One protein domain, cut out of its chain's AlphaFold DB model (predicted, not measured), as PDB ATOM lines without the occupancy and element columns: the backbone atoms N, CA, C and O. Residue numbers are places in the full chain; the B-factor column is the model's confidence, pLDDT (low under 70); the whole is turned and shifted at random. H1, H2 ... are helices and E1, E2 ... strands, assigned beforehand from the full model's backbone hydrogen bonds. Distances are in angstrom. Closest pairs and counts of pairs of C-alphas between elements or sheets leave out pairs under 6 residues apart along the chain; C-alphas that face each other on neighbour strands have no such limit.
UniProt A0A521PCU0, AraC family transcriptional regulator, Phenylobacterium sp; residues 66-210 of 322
ATOM      1  N   ALA A  66       7.521 -10.922  47.330       63.59
ATOM      2  CA  ALA A  66       7.138 -10.276  46.080       63.59
ATOM      3  C   ALA A  66       5.696 -10.628  45.684       63.59
ATOM      4  O   ALA A  66       5.344 -11.798  45.542       63.59
ATOM      5  N   VAL A  67       4.884  -9.594  45.492       75.81
ATOM      6  CA  VAL A  67       3.556  -9.686  44.886       75.81
ATOM      7  C   VAL A  67       3.737  -9.957  43.397       75.81
ATOM      8  O   VAL A  67       4.494  -9.252  42.728       75.81
ATOM      9  N   ARG A  68       3.060 -10.979  42.876       86.31
ATOM     10  CA  ARG A  68       3.068 -11.332  41.456       86.31
ATOM     11  C   ARG A  68       1.693 -11.084  40.852       86.31
ATOM     12  O   ARG A  68       0.703 -11.609  41.351       86.31
ATOM     13  N   TYR A  69       1.673 -10.329  39.758       85.81
ATOM     14  CA  TYR A  69       0.526 -10.158  38.874       85.81
ATOM     15  C   TYR A  69       0.974 -10.413  37.434       85.81
ATOM     16  O   TYR A  69       1.944  -9.800  36.984       85.81
ATOM     17  N   GLU A  70       0.297 -11.308  36.724       90.38
ATOM     18  CA  GLU A  70       0.616 -11.638  35.332       90.38
ATOM     19  C   GLU A  70      -0.661 -11.871  34.526       90.38
ATOM     20  O   GLU A  70      -1.606 -12.485  35.022       90.38
ATOM     21  N   GLU A  71      -0.693 -11.372  33.289       93.81
ATOM     22  CA  GLU A  71      -1.811 -11.561  32.364       93.81
ATOM     23  C   GLU A  71      -1.424 -12.504  31.226       93.81
ATOM     24  O   GLU A  71      -0.338 -12.418  30.653       93.81
ATOM     25  N   PHE A  72      -2.364 -13.361  30.853       96.06
ATOM     26  CA  PHE A  72      -2.239 -14.360  29.809       96.06
ATOM     27  C   PHE A  72      -3.309 -14.116  28.749       96.06
ATOM     28  O   PHE A  72      -4.483 -13.868  29.054       96.06
ATOM     29  N   ALA A  73      -2.910 -14.220  27.482       97.56
ATOM     30  CA  ALA A  73      -3.859 -14.189  26.382       97.56
ATOM     31  C   ALA A  73      -4.880 -15.334  26.539       97.56
ATOM     32  O   ALA A  73      -4.499 -16.454  26.893       97.56
ATOM     33  N   PRO A  74      -6.172 -15.087  26.277       97.38
ATOM     34  CA  PRO A  74      -7.166 -16.142  26.348       97.38
ATOM     35  C   PRO A  74      -6.991 -17.120  25.175       97.38
ATOM     36  O   PRO A  74      -6.560 -16.708  24.093       97.38
ATOM     37  N   PRO A  75      -7.398 -18.394  25.328       97.19
ATOM     38  CA  PRO A  75      -7.544 -19.305  24.197       97.19
ATOM     39  C   PRO A  75      -8.377 -18.678  23.073       97.19
ATOM     40  O   PRO A  75      -9.341 -17.954  23.336       97.19
ATOM     41  N   GLN A  76      -8.051 -18.988  21.815       96.81
ATOM     42  CA  GLN A  76      -8.651 -18.332  20.643       96.81
ATOM     43  C   GLN A  76     -10.188 -18.395  20.631       96.81
ATOM     44  O   GLN A  76     -10.837 -17.410  20.285       96.81
ATOM     45  N   ALA A  77     -10.774 -19.512  21.070       95.81
ATOM     46  CA  ALA A  77     -12.226 -19.681  21.167       95.81
ATOM     47  C   ALA A  77     -12.895 -18.707  22.161       95.81
ATOM     48  O   ALA A  77     -14.063 -18.363  21.997       95.81
ATOM     49  N   LEU A  78     -12.158 -18.237  23.173       97.94
ATOM     50  CA  LEU A  78     -12.643 -17.298  24.188       97.94
ATOM     51  C   LEU A  78     -12.340 -15.838  23.842       97.94
ATOM     52  O   LEU A  78     -13.004 -14.948  24.368       97.94
ATOM     53  N   ALA A  79     -11.379 -15.575  22.955       97.00
ATOM     54  CA  ALA A  79     -10.911 -14.230  22.611       97.00
ATOM     55  C   ALA A  79     -12.009 -13.216  22.205       97.00
ATOM     56  O   ALA A  79     -11.821 -12.023  22.480       97.00
ATOM     57  N   PRO A  80     -13.154 -13.611  21.601       96.50
ATOM     58  CA  PRO A  80     -14.261 -12.684  21.344       96.50
ATOM     59  C   PRO A  80     -14.974 -12.169  22.604       96.50
ATOM     60  O   PRO A  80     -15.612 -11.121  22.549       96.50
ATOM     61  N   TYR A  81     -14.875 -12.877  23.733       97.81
ATOM     62  CA  TYR A  81     -15.650 -12.612  24.955       97.81
ATOM     63  C   TYR A  81     -14.773 -12.337  26.175       97.81
ATOM     64  O   TYR A  81     -15.175 -11.608  27.080       97.81
ATOM     65  N   VAL A  82     -13.564 -12.890  26.189       98.31
ATOM     66  CA  VAL A  82     -12.567 -12.772  27.252       98.31
ATOM     67  C   VAL A  82     -11.441 -11.864  26.766       98.31
ATOM     68  O   VAL A  82     -10.988 -11.973  25.627       98.31
ATOM     69  N   HIS A  83     -11.026 -10.926  27.612       96.81
ATOM     70  CA  HIS A  83      -9.898 -10.038  27.346       96.81
ATOM     71  C   HIS A  83      -8.572 -10.718  27.691       96.81
ATOM     72  O   HIS A  83      -7.677 -10.748  26.853       96.81
ATOM     73  N   CYS A  84      -8.475 -11.277  28.897       97.88
ATOM     74  CA  CYS A  84      -7.319 -12.018  29.387       97.88
ATOM     75  C   CYS A  84      -7.720 -12.946  30.536       97.88
ATOM     76  O   CYS A  84      -8.771 -12.773  31.166       97.88
ATOM     77  N   LEU A  85      -6.870 -13.932  30.796       98.56
ATOM     78  CA  LEU A  85      -6.779 -14.550  32.112       98.56
ATOM     79  C   LEU A  85      -5.675 -13.830  32.878       98.56
ATOM     80  O   LEU A  85      -4.724 -13.348  32.269       98.56
ATOM     81  N   TRP A  86      -5.773 -13.758  34.193       96.06
ATOM     82  CA  TRP A  86      -4.713 -13.183  35.007       96.06
ATOM     83  C   TRP A  86      -4.505 -13.987  36.280       96.06
ATOM     84  O   TRP A  86      -5.419 -14.639  36.783       96.06
ATOM     85  N   VAL A  87      -3.281 -13.950  36.785       93.31
ATOM     86  CA  VAL A  87      -2.871 -14.585  38.035       93.31
ATOM     87  C   VAL A  87      -2.404 -13.499  38.979       93.31
ATOM     88  O   VAL A  87      -1.549 -12.692  38.623       93.31
ATOM     89  N   PHE A  88      -2.938 -13.521  40.196       89.94
ATOM     90  CA  PHE A  88      -2.368 -12.812  41.330       89.94
ATOM     91  C   PHE A  88      -1.903 -13.814  42.381       89.94
ATOM     92  O   PHE A  88      -2.669 -14.682  42.801       89.94
ATOM     93  N   GLU A  89      -0.675 -13.662  42.863       87.31
ATOM     94  CA  GLU A  89      -0.218 -14.320  44.079       87.31
ATOM     95  C   GLU A  89       0.600 -13.348  44.916       87.31
ATOM     96  O   GLU A  89       1.588 -12.778  44.461       87.31
ATOM     97  N   GLY A  90       0.215 -13.181  46.170       80.88
ATOM     98  CA  GLY A  90       0.910 -12.260  47.047       80.88
ATOM     99  C   GLY A  90       0.248 -12.180  48.402       80.88
ATOM    100  O   GLY A  90      -0.945 -12.439  48.559       80.88
ATOM    101  N   GLN A  91       1.047 -11.825  49.398       69.69
ATOM    102  CA  GLN A  91       0.525 -11.319  50.652       69.69
ATOM    103  C   GLN A  91       0.632  -9.807  50.576       69.69
ATOM    104  O   GLN A  91       1.636  -9.229  50.984       69.69
ATOM    105  N   ASP A  92      -0.379  -9.191  49.980       59.56
ATOM    106  CA  ASP A  92      -0.389  -7.752  49.827       59.56
ATOM    107  C   ASP A  92      -1.473  -7.153  50.714       59.56
ATOM    108  O   ASP A  92      -2.656  -7.138  50.384       59.56
ATOM    109  N   ALA A  93      -0.994  -6.719  51.878       59.56
ATOM    110  CA  ALA A  93      -1.409  -5.523  52.595       59.56
ATOM    111  C   ALA A  93      -1.847  -5.762  54.048       59.56
ATOM    112  O   ALA A  93      -2.796  -6.474  54.369       59.56
ATOM    113  N   ARG A  94      -1.150  -5.056  54.951       63.66
ATOM    114  CA  ARG A  94      -1.632  -4.759  56.311       63.66
ATOM    115  C   ARG A  94      -2.852  -3.823  56.283       63.66
ATOM    116  O   ARG A  94      -3.516  -3.673  57.304       63.66
ATOM    117  N   GLU A  95      -3.135  -3.217  55.130       75.62
ATOM    118  CA  GLU A  95      -4.171  -2.211  54.909       75.62
ATOM    119  C   GLU A  95      -5.142  -2.635  53.794       75.62
ATOM    120  O   GLU A  95      -4.773  -3.391  52.901       75.62
ATOM    121  N   PRO A  96      -6.393  -2.159  53.810       83.50
ATOM    122  CA  PRO A  96      -7.328  -2.360  52.710       83.50
ATOM    123  C   PRO A  96      -6.825  -1.847  51.354       83.50
ATOM    124  O   PRO A  96      -6.505  -0.671  51.202       83.50
ATOM    125  N   GLN A  97      -6.863  -2.704  50.339       82.62
ATOM    126  CA  GLN A  97      -6.672  -2.328  48.943       82.62
ATOM    127  C   GLN A  97      -7.960  -1.777  48.342       82.62
ATOM    128  O   GLN A  97      -9.043  -2.315  48.566       82.62
ATOM    129  N   ARG A  98      -7.839  -0.737  47.518       85.69
ATOM    130  CA  ARG A  98      -8.961  -0.154  46.783       85.69
ATOM    131  C   ARG A  98      -8.948  -0.609  45.328       85.69
ATOM    132  O   ARG A  98      -8.015  -0.304  44.591       85.69
ATOM    133  N   ILE A  99     -10.025  -1.264  44.912       85.69
ATOM    134  CA  ILE A  99     -10.288  -1.641  43.523       85.69
ATOM    135  C   ILE A  99     -11.270  -0.632  42.933       85.69
ATOM    136  O   ILE A  99     -12.355  -0.414  43.476       85.69
ATOM    137  N   VAL A 100     -10.882   0.010  41.834       87.69
ATOM    138  CA  VAL A 100     -11.678   1.052  41.171       87.69
ATOM    139  C   VAL A 100     -12.400   0.491  39.938       87.69
ATOM    140  O   VAL A 100     -11.906  -0.457  39.329       87.69
ATOM    141  N   PRO A 101     -13.542   1.069  39.524       90.31
ATOM    142  CA  PRO A 101     -14.206   0.700  38.275       90.31
ATOM    143  C   PRO A 101     -13.294   0.795  37.055       90.31
ATOM    144  O   PRO A 101     -12.714   1.853  36.843       90.31
ATOM    145  N   ASP A 102     -13.227  -0.249  36.226       86.69
ATOM    146  CA  ASP A 102     -12.425  -0.318  34.988       86.69
ATOM    147  C   ASP A 102     -13.255  -0.589  33.716       86.69
ATOM    148  O   ASP A 102     -12.741  -0.606  32.591       86.69
ATOM    149  N   GLY A 103     -14.568  -0.763  33.880       91.25
ATOM    150  CA  GLY A 103     -15.483  -1.030  32.781       91.25
ATOM    151  C   GLY A 103     -15.486  -2.490  32.339       91.25
ATOM    152  O   GLY A 103     -15.893  -2.770  31.203       91.25
ATOM    153  N   ARG A 104     -15.050  -3.430  33.183       91.75
ATOM    154  CA  ARG A 104     -15.067  -4.867  32.898       91.75
ATOM    155  C   ARG A 104     -15.674  -5.660  34.057       91.75
ATOM    156  O   ARG A 104     -15.763  -5.205  35.191       91.75
ATOM    157  N   CYS A 105     -16.153  -6.855  33.726       97.38
ATOM    158  CA  CYS A 105     -16.569  -7.857  34.703       97.38
ATOM    159  C   CYS A 105     -15.527  -8.965  34.749       97.38
ATOM    160  O   CYS A 105     -14.846  -9.215  33.748       97.38
ATOM    161  N   GLU A 106     -15.468  -9.684  35.863       97.50
ATOM    162  CA  GLU A 106     -14.478 -10.739  36.058       97.50
ATOM    163  C   GLU A 106     -15.075 -11.967  36.751       97.50
ATOM    164  O   GLU A 106     -15.915 -11.850  37.640       97.50
ATOM    165  N   LEU A 107     -14.632 -13.159  36.354       98.62
ATOM    166  CA  LEU A 107     -14.761 -14.365  37.171       98.62
ATOM    167  C   LEU A 107     -13.488 -14.492  38.005       98.62
ATOM    168  O   LEU A 107     -12.400 -14.520  37.445       98.62
ATOM    169  N   ILE A 108     -13.628 -14.596  39.319       98.12
ATOM    170  CA  ILE A 108     -12.531 -14.652  40.283       98.12
ATOM    171  C   ILE A 108     -12.540 -16.025  40.946       98.12
ATOM    172  O   ILE A 108     -13.545 -16.410  41.546       98.12
ATOM    173  N   LEU A 109     -11.431 -16.758  40.844       98.50
ATOM    174  CA  LEU A 109     -11.259 -18.102  41.393       98.50
ATOM    175  C   LEU A 109     -10.076 -18.123  42.368       98.50
ATOM    176  O   LEU A 109      -8.910 -18.086  41.968       98.50
ATOM    177  N   HIS A 110     -10.373 -18.202  43.662       97.25
ATOM    178  CA  HIS A 110      -9.385 -18.261  44.736       97.25
ATOM    179  C   HIS A 110      -8.849 -19.686  44.900       97.25
ATOM    180  O   HIS A 110      -9.592 -20.592  45.288       97.25
ATOM    181  N   TRP A 111      -7.545 -19.895  44.701       96.25
ATOM    182  CA  TRP A 111      -6.868 -21.154  45.057       96.25
ATOM    183  C   TRP A 111      -6.111 -21.072  46.391       96.25
ATOM    184  O   TRP A 111      -5.748 -22.105  46.944       96.25
ATOM    185  N   ARG A 112      -5.907 -19.878  46.961       94.25
ATOM    186  CA  ARG A 112      -5.466 -19.713  48.363       94.25
ATOM    187  C   ARG A 112      -6.600 -19.146  49.228       94.25
ATOM    188  O   ARG A 112      -7.764 -19.490  48.997       94.25
ATOM    189  N   ALA A 113      -6.263 -18.382  50.268       92.19
ATOM    190  CA  ALA A 113      -7.222 -17.699  51.125       92.19
ATOM    191  C   ALA A 113      -7.972 -16.623  50.316       92.19
ATOM    192  O   ALA A 113      -7.315 -15.844  49.620       92.19
ATOM    193  N   PRO A 114      -9.316 -16.577  50.381       93.25
ATOM    194  CA  PRO A 114     -10.085 -15.499  49.772       93.25
ATOM    195  C   PRO A 114      -9.770 -14.138  50.397       93.25
ATOM    196  O   PRO A 114      -9.438 -14.051  51.582       93.25
ATOM    197  N   TYR A 115      -9.937 -13.066  49.621       91.69
ATOM    198  CA  TYR A 115      -9.948 -11.716  50.183       91.69
ATOM    199  C   TYR A 115     -11.128 -11.545  51.141       91.69
ATOM    200  O   TYR A 115     -12.206 -12.105  50.932       91.69
ATOM    201  N   LEU A 116     -10.941 -10.712  52.160       92.56
ATOM    202  CA  LEU A 116     -12.055 -10.072  52.841       92.56
ATOM    203  C   LEU A 116     -12.498  -8.872  52.011       92.56
ATOM    204  O   LEU A 116     -11.668  -8.113  51.522       92.56
ATOM    205  N   GLU A 117     -13.796  -8.681  51.882       92.31
ATOM    206  CA  GLU A 117     -14.407  -7.545  51.220       92.31
ATOM    207  C   GLU A 117     -15.108  -6.667  52.255       92.31
ATOM    208  O   GLU A 117     -15.729  -7.178  53.186       92.31
ATOM    209  N   GLN A 118     -15.006  -5.349  52.100       90.88
ATOM    210  CA  GLN A 118     -15.763  -4.431  52.939       90.88
ATOM    211  C   GLN A 118     -17.200  -4.300  52.424       90.88
ATOM    212  O   GLN A 118     -17.442  -3.715  51.363       90.88
ATOM    213  N   ASP A 119     -18.157  -4.777  53.211       82.69
ATOM    214  CA  ASP A 119     -19.565  -4.417  53.089       82.69
ATOM    215  C   ASP A 119     -19.951  -3.453  54.222       82.69
ATOM    216  O   ASP A 119     -19.208  -3.272  55.183       82.69
ATOM    217  N   GLY A 120     -21.087  -2.758  54.110       73.44
ATOM    218  CA  GLY A 120     -21.477  -1.720  55.077       73.44
ATOM    219  C   GLY A 120     -21.542  -2.171  56.547       73.44
ATOM    220  O   GLY A 120     -21.623  -1.309  57.419       73.44
ATOM    221  N   ALA A 121     -21.500  -3.480  56.828       75.06
ATOM    222  CA  ALA A 121     -21.524  -4.062  58.167       75.06
ATOM    223  C   ALA A 121     -20.143  -4.543  58.661       75.06
ATOM    224  O   ALA A 121     -20.004  -4.848  59.846       75.06
ATOM    225  N   GLY A 122     -19.116  -4.595  57.806       89.44
ATOM    226  CA  GLY A 122     -17.766  -4.988  58.199       89.44
ATOM    227  C   GLY A 122     -16.962  -5.646  57.081       89.44
ATOM    228  O   GLY A 122     -17.099  -5.319  55.908       89.44
ATOM    229  N   TRP A 123     -16.070  -6.554  57.473       92.69
ATOM    230  CA  TRP A 123     -15.219  -7.318  56.561       92.69
ATOM    231  C   TRP A 123     -15.736  -8.748  56.446       92.69
ATOM    232  O   TRP A 123     -15.693  -9.489  57.429       92.69
ATOM    233  N   THR A 124     -16.181  -9.149  55.258       93.56
ATOM    234  CA  THR A 124     -16.713 -10.493  55.006       93.56
ATOM    235  C   THR A 124     -15.843 -11.246  53.999       93.56
ATOM    236  O   THR A 124     -15.388 -10.662  53.017       93.56
ATOM    237  N   PRO A 125     -15.536 -12.539  54.224       93.75
ATOM    238  CA  PRO A 125     -14.784 -13.320  53.249       93.75
ATOM    239  C   PRO A 125     -15.537 -13.425  51.927       93.75
ATOM    240  O   PRO A 125     -16.719 -13.776  51.897       93.75
ATOM    241  N   GLN A 126     -14.836 -13.188  50.824       95.19
ATOM    242  CA  GLN A 126     -15.373 -13.463  49.504       95.19
ATOM    243  C   GLN A 126     -15.617 -14.970  49.313       95.19
ATOM    244  O   GLN A 126     -14.858 -15.801  49.829       95.19
ATOM    245  N   PRO A 127     -16.630 -15.354  48.516       96.31
ATOM    246  CA  PRO A 127     -16.759 -16.725  48.043       96.31
ATOM    247  C   PRO A 127     -15.482 -17.181  47.327       96.31
ATOM    248  O   PRO A 127     -14.844 -16.398  46.624       96.31
ATOM    249  N   ARG A 128     -15.136 -18.469  47.442       96.00
ATOM    250  CA  ARG A 128     -13.958 -19.043  46.762       96.00
ATOM    251  C   ARG A 128     -13.992 -18.876  45.245       96.00
ATOM    252  O   ARG A 128     -12.941 -18.749  44.629       96.00
ATOM    253  N   ALA A 129     -15.179 -18.879  44.661       98.31
ATOM    254  CA  ALA A 129     -15.394 -18.544  43.271       98.31
ATOM    255  C   ALA A 129     -16.545 -17.548  43.192       98.31
ATOM    256  O   ALA A 129     -17.600 -17.766  43.795       98.31
ATOM    257  N   LEU A 130     -16.339 -16.447  42.475       98.06
ATOM    258  CA  LEU A 130     -17.361 -15.424  42.309       98.06
ATOM    259  C   LEU A 130     -17.299 -14.768  40.939       98.06
ATOM    260  O   LEU A 130     -16.230 -14.603  40.362       98.06
ATOM    261  N   PHE A 131     -18.454 -14.341  40.447       98.44
ATOM    262  CA  PHE A 131     -18.548 -13.383  39.361       98.44
ATOM    263  C   PHE A 131     -18.662 -11.973  39.949       98.44
ATOM    264  O   PHE A 131     -19.604 -11.672  40.688       98.44
ATOM    265  N   ALA A 132     -17.707 -11.114  39.614       96.69
ATOM    266  CA  ALA A 132     -17.709  -9.693  39.918       96.69
ATOM    267  C   ALA A 132     -18.311  -8.932  38.730       96.69
ATOM    268  O   ALA A 132     -17.724  -8.872  37.645       96.69
ATOM    269  N   GLY A 133     -19.504  -8.367  38.928       96.81
ATOM    270  CA  GLY A 133     -20.119  -7.497  37.929       96.81
ATOM    271  C   GLY A 133     -19.419  -6.142  37.826       96.81
ATOM    272  O   GLY A 133     -18.494  -5.843  38.578       96.81
ATOM    273  N   GLN A 134     -19.884  -5.305  36.892       95.56
ATOM    274  CA  GLN A 134     -19.353  -3.949  36.724       95.56
ATOM    275  C   GLN A 134     -19.381  -3.184  38.041       95.56
ATOM    276  O   GLN A 134     -20.421  -3.125  38.699       95.56
ATOM    277  N   LEU A 135     -18.276  -2.529  38.368       93.88
ATOM    278  CA  LEU A 135     -18.236  -1.586  39.473       93.88
ATOM    279  C   LEU A 135     -18.671  -0.199  38.991       93.88
ATOM    280  O   LEU A 135     -18.332   0.235  37.891       93.88
ATOM    281  N   THR A 136     -19.404   0.532  39.826       95.88
ATOM    282  CA  THR A 136     -19.688   1.964  39.624       95.88
ATOM    283  C   THR A 136     -19.180   2.844  40.762       95.88
ATOM    284  O   THR A 136     -19.333   4.069  40.707       95.88
ATOM    285  N   ARG A 137     -18.564   2.203  41.758       93.00
ATOM    286  CA  ARG A 137     -17.963   2.744  42.979       93.00
ATOM    287  C   ARG A 137     -16.769   1.870  43.392       93.00
ATOM    288  O   ARG A 137     -16.685   0.740  42.911       93.00
ATOM    289  N   PRO A 138     -15.857   2.347  44.256       89.50
ATOM    290  CA  PRO A 138     -14.740   1.528  44.696       89.50
ATOM    291  C   PRO A 138     -15.208   0.330  45.525       89.50
ATOM    292  O   PRO A 138     -16.199   0.397  46.261       89.50
ATOM    293  N   LEU A 139     -14.434  -0.741  45.430       87.06
ATOM    294  CA  LEU A 139     -14.477  -1.912  46.291       87.06
ATOM    295  C   LEU A 139     -13.228  -1.904  47.177       87.06
ATOM    296  O   LEU A 139     -12.150  -1.557  46.699       87.06
ATOM    297  N   HIS A 140     -13.354  -2.296  48.444       89.56
ATOM    298  CA  HIS A 140     -12.200  -2.444  49.330       89.56
ATOM    299  C   HIS A 140     -11.986  -3.916  49.666       89.56
ATOM    300  O   HIS A 140     -12.913  -4.584  50.129       89.56
ATOM    301  N   LEU A 141     -10.773  -4.406  49.417       88.38
ATOM    302  CA  LEU A 141     -10.362  -5.790  49.627       88.38
ATOM    303  C   LEU A 141      -9.196  -5.858  50.609       88.38
ATOM    304  O   LEU A 141      -8.325  -4.996  50.606       88.38
ATOM    305  N   LEU A 142      -9.152  -6.890  51.440       87.94
ATOM    306  CA  LEU A 142      -8.086  -7.103  52.411       87.94
ATOM    307  C   LEU A 142      -7.624  -8.561  52.378       87.94
ATOM    308  O   LEU A 142      -8.414  -9.480  52.596       87.94
ATOM    309  N   ALA A 143      -6.329  -8.775  52.152       85.69
ATOM    310  CA  ALA A 143      -5.697 -10.085  52.257       85.69
ATOM    311  C   ALA A 143      -5.119 -10.280  53.667       85.69
ATOM    312  O   ALA A 143      -4.069  -9.739  54.000       85.69
ATOM    313  N   ARG A 144      -5.794 -11.061  54.520       84.69
ATOM    314  CA  ARG A 144      -5.255 -11.419  55.852       84.69
ATOM    315  C   ARG A 144      -4.131 -12.448  55.773       84.69
ATOM    316  O   ARG A 144      -3.226 -12.450  56.601       84.69
ATOM    317  N   GLU A 145      -4.197 -13.294  54.758       86.31
ATOM    318  CA  GLU A 145      -3.230 -14.340  54.455       86.31
ATOM    319  C   GLU A 145      -2.718 -14.162  53.022       86.31
ATOM    320  O   GLU A 145      -3.154 -13.271  52.291       86.31
ATOM    321  N   ARG A 146      -1.791 -15.021  52.595       87.81
ATOM    322  CA  ARG A 146      -1.310 -15.027  51.212       87.81
ATOM    323  C   ARG A 146      -2.451 -15.390  50.258       87.81
ATOM    324  O   ARG A 146      -2.916 -16.531  50.247       87.81
ATOM    325  N   ALA A 147      -2.859 -14.427  49.440       88.75
ATOM    326  CA  ALA A 147      -3.879 -14.602  48.420       88.75
ATOM    327  C   ALA A 147      -3.292 -15.264  47.165       88.75
ATOM    328  O   ALA A 147      -2.086 -15.219  46.903       88.75
ATOM    329  N   GLY A 148      -4.166 -15.923  46.410       92.44
ATOM    330  CA  GLY A 148      -3.841 -16.663  45.197       92.44
ATOM    331  C   GLY A 148      -5.101 -16.802  44.358       92.44
ATOM    332  O   GLY A 148      -6.030 -17.493  44.788       92.44
ATOM    333  N   VAL A 149      -5.144 -16.105  43.224       94.81
ATOM    334  CA  VAL A 149      -6.358 -15.860  42.436       94.81
ATOM    335  C   VAL A 149      -6.108 -16.009  40.942       94.81
ATOM    336  O   VAL A 149      -5.182 -15.389  40.416       94.81
ATOM    337  N   VAL A 150      -6.927 -16.825  40.259       98.12
ATOM    338  CA  VAL A 150      -7.031 -16.798  38.793       98.12
ATOM    339  C   VAL A 150      -8.258 -15.962  38.492       98.12
ATOM    340  O   VAL A 150      -9.364 -16.311  38.914       98.12
ATOM    341  N   GLY A 151      -8.071 -14.876  37.759       97.38
ATOM    342  CA  GLY A 151      -9.166 -14.117  37.191       97.38
ATOM    343  C   GLY A 151      -9.364 -14.430  35.716       97.38
ATOM    344  O   GLY A 151      -8.407 -14.610  34.965       97.38
ATOM    345  N   VAL A 152     -10.621 -14.453  35.285       98.62
ATOM    346  CA  VAL A 152     -10.994 -14.365  33.873       98.62
ATOM    347  C   VAL A 152     -11.664 -13.021  33.666       98.62
ATOM    348  O   VAL A 152     -12.795 -12.802  34.104       98.62
ATOM    349  N   ARG A 153     -10.965 -12.113  32.991       98.44
ATOM    350  CA  ARG A 153     -11.472 -10.777  32.698       98.44
ATOM    351  C   ARG A 153     -12.229 -10.800  31.386       98.44
ATOM    352  O   ARG A 153     -11.656 -11.050  30.323       98.44
ATOM    353  N   PHE A 154     -13.517 -10.496  31.437       98.50
ATOM    354  CA  PHE A 154     -14.336 -10.423  30.236       98.50
ATOM    355  C   PHE A 154     -14.054  -9.135  29.461       98.50
ATOM    356  O   PHE A 154     -13.703  -8.090  30.019       98.50
ATOM    357  N   ARG A 155     -14.260  -9.178  28.144       97.50
ATOM    358  CA  ARG A 155     -14.490  -7.951  27.379       97.50
ATOM    359  C   ARG A 155     -15.735  -7.262  27.935       97.50
ATOM    360  O   ARG A 155     -16.630  -7.919  28.458       97.50
ATOM    361  N   THR A 156     -15.822  -5.945  27.792       95.81
ATOM    362  CA  THR A 156     -16.854  -5.124  28.448       95.81
ATOM    363  C   THR A 156     -18.305  -5.561  28.171       95.81
ATOM    364  O   THR A 156     -19.137  -5.428  29.060       95.81
ATOM    365  N   ALA A 157     -18.608  -6.120  26.991       96.38
ATOM    366  CA  ALA A 157     -19.913  -6.731  26.672       96.38
ATOM    367  C   ALA A 157     -19.874  -8.276  26.599       96.38
ATOM    368  O   ALA A 157     -20.851  -8.916  26.223       96.38
ATOM    369  N   GLY A 158     -18.731  -8.891  26.915       96.56
ATOM    370  CA  GLY A 158     -18.495 -10.326  26.758       96.56
ATOM    371  C   GLY A 158     -19.058 -11.179  27.895       96.56
ATOM    372  O   GLY A 158     -19.372 -12.346  27.678       96.56
ATOM    373  N   SER A 159     -19.238 -10.612  29.093       97.19
ATOM    374  CA  SER A 159     -19.722 -11.353  30.266       97.19
ATOM    375  C   SER A 159     -21.170 -11.829  30.136       97.19
ATOM    376  O   SER A 159     -21.516 -12.845  30.732       97.19
ATOM    377  N   ALA A 160     -21.996 -11.172  29.312       97.38
ATOM    378  CA  ALA A 160     -23.365 -11.606  29.019       97.38
ATOM    379  C   ALA A 160     -23.420 -13.035  28.444       97.38
ATOM    380  O   ALA A 160     -24.345 -13.786  28.738       97.38
ATOM    381  N   VAL A 161     -22.399 -13.426  27.672       97.56
ATOM    382  CA  VAL A 161     -22.284 -14.754  27.043       97.56
ATOM    383  C   VAL A 161     -22.004 -15.849  28.069       97.56
ATOM    384  O   VAL A 161     -22.485 -16.966  27.915       97.56
ATOM    385  N   TYR A 162     -21.260 -15.519  29.125       97.75
ATOM    386  CA  TYR A 162     -20.999 -16.414  30.253       97.75
ATOM    387  C   TYR A 162     -22.172 -16.456  31.242       97.75
ATOM    388  O   TYR A 162     -22.554 -17.526  31.704       97.75
ATOM    389  N   LEU A 163     -22.756 -15.297  31.565       96.62
ATOM    390  CA  LEU A 163     -23.869 -15.185  32.513       96.62
ATOM    391  C   LEU A 163     -25.199 -15.691  31.958       96.62
ATOM    392  O   LEU A 163     -26.103 -15.975  32.740       96.62
ATOM    393  N   GLN A 164     -25.342 -15.730  30.632       96.31
ATOM    394  CA  GLN A 164     -26.580 -16.110  29.952       96.31
ATOM    395  C   GLN A 164     -27.785 -15.265  30.406       96.31
ATOM    396  O   GLN A 164     -28.907 -15.750  30.542       96.31
ATOM    397  N   SER A 165     -27.538 -13.989  30.716       95.94
ATOM    398  CA  SER A 165     -28.513 -13.097  31.341       95.94
ATOM    399  C   SER A 165     -28.147 -11.629  31.120       95.94
ATOM    400  O   SER A 165     -27.059 -11.295  30.645       95.94
ATOM    401  N   HIS A 166     -29.066 -10.734  31.478       96.19
ATOM    402  CA  HIS A 166     -28.811  -9.302  31.469       96.19
ATOM    403  C   HIS A 166     -27.860  -8.910  32.610       96.19
ATOM    404  O   HIS A 166     -28.151  -9.088  33.795       96.19
ATOM    405  N   VAL A 167     -26.717  -8.333  32.244       97.62
ATOM    406  CA  VAL A 167     -25.588  -8.024  33.129       97.62
ATOM    407  C   VAL A 167     -25.937  -6.947  34.165       97.62
ATOM    408  O   VAL A 167     -25.361  -6.923  35.250       97.62
ATOM    409  N   ASN A 168     -26.929  -6.087  33.898       96.69
ATOM    410  CA  ASN A 168     -27.338  -5.017  34.819       96.69
ATOM    411  C   ASN A 168     -27.878  -5.519  36.162       96.69
ATOM    412  O   ASN A 168     -27.873  -4.764  37.130       96.69
ATOM    413  N   ALA A 169     -28.311  -6.780  36.250       97.00
ATOM    414  CA  ALA A 169     -28.695  -7.393  37.519       97.00
ATOM    415  C   ALA A 169     -27.499  -7.655  38.460       97.00
ATOM    416  O   ALA A 169     -27.714  -7.961  39.637       97.00
ATOM    417  N   PHE A 170     -26.262  -7.535  37.959       97.12
ATOM    418  CA  PHE A 170     -25.018  -7.861  38.665       97.12
ATOM    419  C   PHE A 170     -24.107  -6.646  38.912       97.12
ATOM    420  O   PHE A 170     -23.043  -6.792  39.508       97.12
ATOM    421  N   THR A 171     -24.506  -5.447  38.486       97.81
ATOM    422  CA  THR A 171     -23.746  -4.211  38.725       97.81
ATOM    423  C   THR A 171     -23.579  -3.954  40.217       97.81
ATOM    424  O   THR A 171     -24.545  -4.030  40.974       97.81
ATOM    425  N   ASP A 172     -22.347  -3.677  40.643       96.31
ATOM    426  CA  ASP A 172     -21.945  -3.552  42.045       96.31
ATOM    427  C   ASP A 172     -22.339  -4.775  42.900       96.31
ATOM    428  O   ASP A 172     -22.607  -4.641  44.101       96.31
ATOM    429  N   ARG A 173     -22.363  -5.983  42.305       95.62
ATOM    430  CA  ARG A 173     -22.646  -7.271  42.971       95.62
ATOM    431  C   ARG A 173     -21.530  -8.294  42.739       95.62
ATOM    432  O   ARG A 173     -20.920  -8.339  41.673       95.62
ATOM    433  N   ARG A 174     -21.275  -9.113  43.763       94.50
ATOM    434  CA  ARG A 174     -20.426 -10.308  43.699       94.50
ATOM    435  C   ARG A 174     -21.338 -11.515  43.858       94.50
ATOM    436  O   ARG A 174     -21.999 -11.658  44.884       94.50
ATOM    437  N   LEU A 175     -21.431 -12.335  42.820       96.12
ATOM    438  CA  LEU A 175     -22.257 -13.537  42.811       96.12
ATOM    439  C   LEU A 175     -21.372 -14.745  43.101       96.12
ATOM    440  O   LEU A 175     -20.449 -15.001  42.335       96.12
ATOM    441  N   ALA A 176     -21.660 -15.494  44.164       97.62
ATOM    442  CA  ALA A 176     -20.989 -16.766  44.418       97.62
ATOM    443  C   ALA A 176     -21.259 -17.761  43.274       97.62
ATOM    444  O   ALA A 176     -22.392 -17.889  42.815       97.62
ATOM    445  N   VAL A 177     -20.220 -18.471  42.838       97.38
ATOM    446  CA  VAL A 177     -20.285 -19.480  41.774       97.38
ATOM    447  C   VAL A 177     -19.964 -20.836  42.397       97.38
ATOM    448  O   VAL A 177     -18.805 -21.164  42.627       97.38
ATOM    449  N   SER A 178     -20.998 -21.597  42.753       94.56
ATOM    450  CA  SER A 178     -20.867 -22.820  43.559       94.56
ATOM    451  C   SER A 178     -20.292 -24.018  42.800       94.56
ATOM    452  O   SER A 178     -19.748 -24.927  43.417       94.56
ATOM    453  N   ASP A 179     -20.407 -24.020  41.479       96.19
ATOM    454  CA  ASP A 179     -20.054 -25.114  40.573       96.19
ATOM    455  C   ASP A 179     -18.739 -24.876  39.806       96.19
ATOM    456  O   ASP A 179     -18.424 -25.598  38.858       96.19
ATOM    457  N   ALA A 180     -17.953 -23.880  40.227       96.50
ATOM    458  CA  ALA A 180     -16.624 -23.609  39.691       96.50
ATOM    459  C   ALA A 180     -15.602 -24.710  40.048       96.50
ATOM    460  O   ALA A 180     -15.712 -25.346  41.101       96.50
ATOM    461  N   PRO A 181     -14.560 -24.920  39.217       96.88
ATOM    462  CA  PRO A 181     -13.507 -25.883  39.511       96.88
ATOM    463  C   PRO A 181     -12.710 -25.482  40.759       96.88
ATOM    464  O   PRO A 181     -12.375 -24.315  40.967       96.88
ATOM    465  N   ASP A 182     -12.333 -26.476  41.564       96.56
ATOM    466  CA  ASP A 182     -11.458 -26.264  42.714       96.56
ATOM    467  C   ASP A 182      -9.990 -26.201  42.279       96.56
ATOM    468  O   ASP A 182      -9.302 -27.219  42.182       96.56
ATOM    469  N   LEU A 183      -9.499 -24.983  42.052       97.31
ATOM    470  CA  LEU A 183      -8.130 -24.722  41.598       97.31
ATOM    471  C   LEU A 183      -7.037 -25.163  42.589       97.31
ATOM    472  O   LEU A 183      -5.861 -25.189  42.227       97.31
ATOM    473  N   ARG A 184      -7.390 -25.529  43.829       96.25
ATOM    474  CA  ARG A 184      -6.443 -26.120  44.794       96.25
ATOM    475  C   ARG A 184      -5.990 -27.520  44.397       96.25
ATOM    476  O   ARG A 184      -4.953 -27.965  44.870       96.25
ATOM    477  N   LYS A 185      -6.778 -28.211  43.568       96.19
ATOM    478  CA  LYS A 185      -6.472 -29.562  43.082       96.19
ATOM    479  C   LYS A 185      -5.462 -29.563  41.934       96.19
ATOM    480  O   LYS A 185      -4.913 -30.614  41.635       96.19
ATOM    481  N   ALA A 186      -5.228 -28.405  41.320       97.38
ATOM    482  CA  ALA A 186      -4.256 -28.243  40.252       97.38
ATOM    483  C   ALA A 186      -2.824 -28.257  40.799       97.38
ATOM    484  O   ALA A 186      -2.512 -27.591  41.794       97.38
ATOM    485  N   THR A 187      -1.959 -28.984  40.105       95.31
ATOM    486  CA  THR A 187      -0.549 -29.200  40.437       95.31
ATOM    487  C   THR A 187       0.308 -27.962  40.191       95.31
ATOM    488  O   THR A 187       1.216 -27.672  40.974       95.31
ATOM    489  N   ASP A 188      -0.020 -27.178  39.164       96.31
ATOM    490  CA  ASP A 188       0.705 -25.972  38.780       96.31
ATOM    491  C   ASP A 188      -0.217 -24.857  38.246       96.31
ATOM    492  O   ASP A 188      -1.446 -24.949  38.251       96.31
ATOM    493  N   GLU A 189       0.384 -23.735  37.846       95.62
ATOM    494  CA  GLU A 189      -0.336 -22.581  37.302       95.62
ATOM    495  C   GLU A 189      -0.962 -22.846  35.932       95.62
ATOM    496  O   GLU A 189      -2.067 -22.370  35.664       95.62
ATOM    497  N   THR A 190      -0.279 -23.601  35.074       97.38
ATOM    498  CA  THR A 190      -0.780 -23.931  33.739       97.38
ATOM    499  C   THR A 190      -2.082 -24.717  33.846       97.38
ATOM    500  O   THR A 190      -3.054 -24.388  33.165       97.38
ATOM    501  N   GLU A 191      -2.155 -25.676  34.767       98.19
ATOM    502  CA  GLU A 191      -3.378 -26.423  35.045       98.19
ATOM    503  C   GLU A 191      -4.480 -25.526  35.638       98.19
ATOM    504  O   GLU A 191      -5.635 -25.619  35.217       98.19
ATOM    505  N   ARG A 192      -4.158 -24.586  36.542       98.31
ATOM    506  CA  ARG A 192      -5.154 -23.624  37.065       98.31
ATOM    507  C   ARG A 192      -5.750 -22.743  35.968       98.31
ATOM    508  O   ARG A 192      -6.967 -22.552  35.935       98.31
ATOM    509  N   LEU A 193      -4.909 -22.218  35.077       98.44
ATOM    510  CA  LEU A 193      -5.341 -21.423  33.926       98.44
ATOM    511  C   LEU A 193      -6.211 -22.257  32.976       98.44
ATOM    512  O   LEU A 193      -7.254 -21.780  32.530       98.44
ATOM    513  N   ALA A 194      -5.826 -23.510  32.712       98.25
ATOM    514  CA  ALA A 194      -6.590 -24.426  31.870       98.25
ATOM    515  C   ALA A 194      -7.965 -24.760  32.473       98.25
ATOM    516  O   ALA A 194      -8.967 -24.714  31.759       98.25
ATOM    517  N   LEU A 195      -8.042 -25.021  33.783       98.56
ATOM    518  CA  LEU A 195      -9.306 -25.250  34.493       98.56
ATOM    519  C   LEU A 195     -10.221 -24.022  34.431       98.56
ATOM    520  O   LEU A 195     -11.405 -24.158  34.124       98.56
ATOM    521  N   ALA A 196      -9.685 -22.824  34.677       98.56
ATOM    522  CA  ALA A 196     -10.452 -21.582  34.603       98.56
ATOM    523  C   ALA A 196     -10.975 -21.315  33.181       98.56
ATOM    524  O   ALA A 196     -12.157 -21.020  32.992       98.56
ATOM    525  N   ALA A 197     -10.115 -21.465  32.168       98.62
ATOM    526  CA  ALA A 197     -10.490 -21.292  30.769       98.62
ATOM    527  C   ALA A 197     -11.527 -22.330  30.319       98.62
ATOM    528  O   ALA A 197     -12.533 -21.963  29.712       98.62
ATOM    529  N   GLY A 198     -11.314 -23.610  30.641       98.38
ATOM    530  CA  GLY A 198     -12.230 -24.700  30.307       98.38
ATOM    531  C   GLY A 198     -13.601 -24.534  30.962       98.38
ATOM    532  O   GLY A 198     -14.624 -24.763  30.321       98.38
ATOM    533  N   TYR A 199     -13.631 -24.049  32.206       98.50
ATOM    534  CA  TYR A 199     -14.873 -23.742  32.910       98.50
ATOM    535  C   TYR A 199     -15.670 -22.605  32.260       98.50
ATOM    536  O   TYR A 199     -16.887 -22.701  32.124       98.50
ATOM    537  N   VAL A 200     -15.004 -21.530  31.831       98.50
ATOM    538  CA  VAL A 200     -15.686 -20.454  31.099       98.50
ATOM    539  C   VAL A 200     -16.152 -20.950  29.732       98.50
ATOM    540  O   VAL A 200     -17.291 -20.685  29.355       98.50
ATOM    541  N   ALA A 201     -15.313 -21.712  29.020       98.31
ATOM    542  CA  ALA A 201     -15.627 -22.264  27.704       98.31
ATOM    543  C   ALA A 201     -16.897 -23.124  27.709       98.31
ATOM    544  O   ALA A 201     -17.727 -22.977  26.816       98.31
ATOM    545  N   SER A 202     -17.077 -23.973  28.725       97.44
ATOM    546  CA  SER A 202     -18.235 -24.869  28.825       97.44
ATOM    547  C   SER A 202     -19.564 -24.158  29.108       97.44
ATOM    548  O   SER A 202     -20.615 -24.786  29.020       97.44
ATOM    549  N   ARG A 203     -19.537 -22.856  29.432       96.81
ATOM    550  CA  ARG A 203     -20.728 -22.051  29.761       96.81
ATOM    551  C   ARG A 203     -21.057 -20.970  28.752       96.81
ATOM    552  O   ARG A 203     -22.091 -20.316  28.892       96.81
ATOM    553  N   LEU A 204     -20.187 -20.740  27.773       96.75
ATOM    554  CA  LEU A 204     -20.442 -19.718  26.773       96.75
ATOM    555  C   LEU A 204     -21.672 -20.081  25.947       96.75
ATOM    556  O   LEU A 204     -21.729 -21.143  25.339       96.75
ATOM    557  N   GLU A 205     -22.612 -19.147  25.872       97.38
ATOM    558  CA  GLU A 205     -23.821 -19.285  25.070       97.38
ATOM    559  C   GLU A 205     -23.900 -18.117  24.069       97.38
ATOM    560  O   GLU A 205     -24.413 -17.037  24.397       97.38
ATOM    561  N   PRO A 206     -23.327 -18.279  22.853       95.12
ATOM    562  CA  PRO A 206     -23.125 -17.194  21.891       95.12
ATOM    563  C   PRO A 206     -24.383 -16.416  21.502       95.12
ATOM    564  O   PRO A 206     -24.257 -15.278  21.052       95.12
ATOM    565  N   ARG A 207     -25.593 -16.966  21.690       95.25
ATOM    566  CA  ARG A 207     -26.845 -16.231  21.432       95.25
ATOM    567  C   ARG A 207     -27.010 -14.980  22.307       95.25
ATOM    568  O   ARG A 207     -27.740 -14.073  21.923       95.25
ATOM    569  N   PHE A 208     -26.325 -14.903  23.452       95.81
ATOM    570  CA  PHE A 208     -26.299 -13.707  24.307       95.81
ATOM    571  C   PHE A 208     -25.271 -12.658  23.856       95.81
ATOM    572  O   PHE A 208     -25.169 -11.593  24.465       95.81
ATOM    573  N   HIS A 209     -24.503 -12.924  22.795       95.50
ATOM    574  CA  HIS A 209     -23.556 -11.957  22.263       95.50
ATOM    575  C   HIS A 209     -24.263 -10.891  21.422       95.50
ATOM    576  O   HIS A 209     -24.627 -11.109  20.265       95.50
ATOM    577  N   ASP A 210     -24.370  -9.686  21.975       96.25
ATOM    578  CA  ASP A 210     -24.881  -8.533  21.247       96.25
ATOM    579  C   ASP A 210     -23.769  -7.844  20.435       96.25
ATOM    580  O   ASP A 210     -23.055  -6.968  20.923       96.25
TER     581      ASP A 210
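This is residues 66 to 210 of the 322 residues of the protein "AraC family transcriptional regulator" of Phenylobacterium sp (UniProt A0A521PCU0). A twisted six-stranded sheet has the long helix H3 laid slantwise over one face, and a smaller sheet of four short strands sits off one end of it, on the side away from H3. The short helix H1 is on the same face as H3, and residues 177 to 188 lead from the edge strand E10 to H3. The printed part has 145 residues, in the order E1 to E9, H1, H2, E10, H3; under half of them are in named elements, and the class is mixed, helices and strands. Both sheets are antiparallel, in the orders E1 E2 E9 E4 E7 E10 and E3 E8 E5 E6. The whole is compact, with a radius of gyration of the C-alphas of 14.6 A and spans of 44 by 36 by 24 A.

In the larger sheet, E1, residues 68 to 72, and E2, residues 82 to 90, form a hairpin, with N 70 and O 87 3.0 A apart. E9, residues 147 to 154, is antiparallel to E2, with N 86 and O 151 2.9 A apart. Next come E4, residues 106 to 110, with N 109 and O 150 2.9 A apart, E7, residues 129 to 132, with N 108 and O 130 2.8 A apart, and E10, residues 174 to 176, with N 131 and O 175 2.8 A apart. H3, residues 189 to 201, is on this sheet, in two layers, a helix on one face of a sheet, at a height of 9.0 A; it is over E2 and E9, at 35 degrees to E2 on the local plane, and the C-alphas of Val 150 and Leu 193, its closest pair with E9, are 6.9 A apart. H1, residues 159 to 163, is on the same face at a height of 8.3 A, only just over none of the strands, with 2 of its C-alphas falling on E9 and 2 on E4. H2, residues 167 to 170, is not on the sheet. In the smaller sheet, E8, residues 139 to 142, is antiparallel to E3, residues 97 to 99, with N 99 and O 139 2.8 A apart, and to E5, residues 116 to 119, with N 116 and O 142 2.8 A apart. E5 forms a hairpin with E6, residues 122 to 125, with N 117 and O 124 2.8 A apart. In H1 and H3 every O i to N i+4 pair is within hydrogen-bond range, and H2 is too short for one.

E1 begins at C-alpha 68, (3.068, -11.332, 41.456). E2 is 24.0 A long, E9 21.4 A and H3 18.1 A, ending at C-alpha 201, (-15.627, -22.264, 27.704).

The C-alphas of Arg 94 and Arg 207, the two farthest apart, are 44.5 A from each other. The printed part has no cut, and the link from E10 to H3, 12 residues, is long. Mean pLDDT of the printed part is 93.0; residue 66 and residues 91 to 94 are under 70.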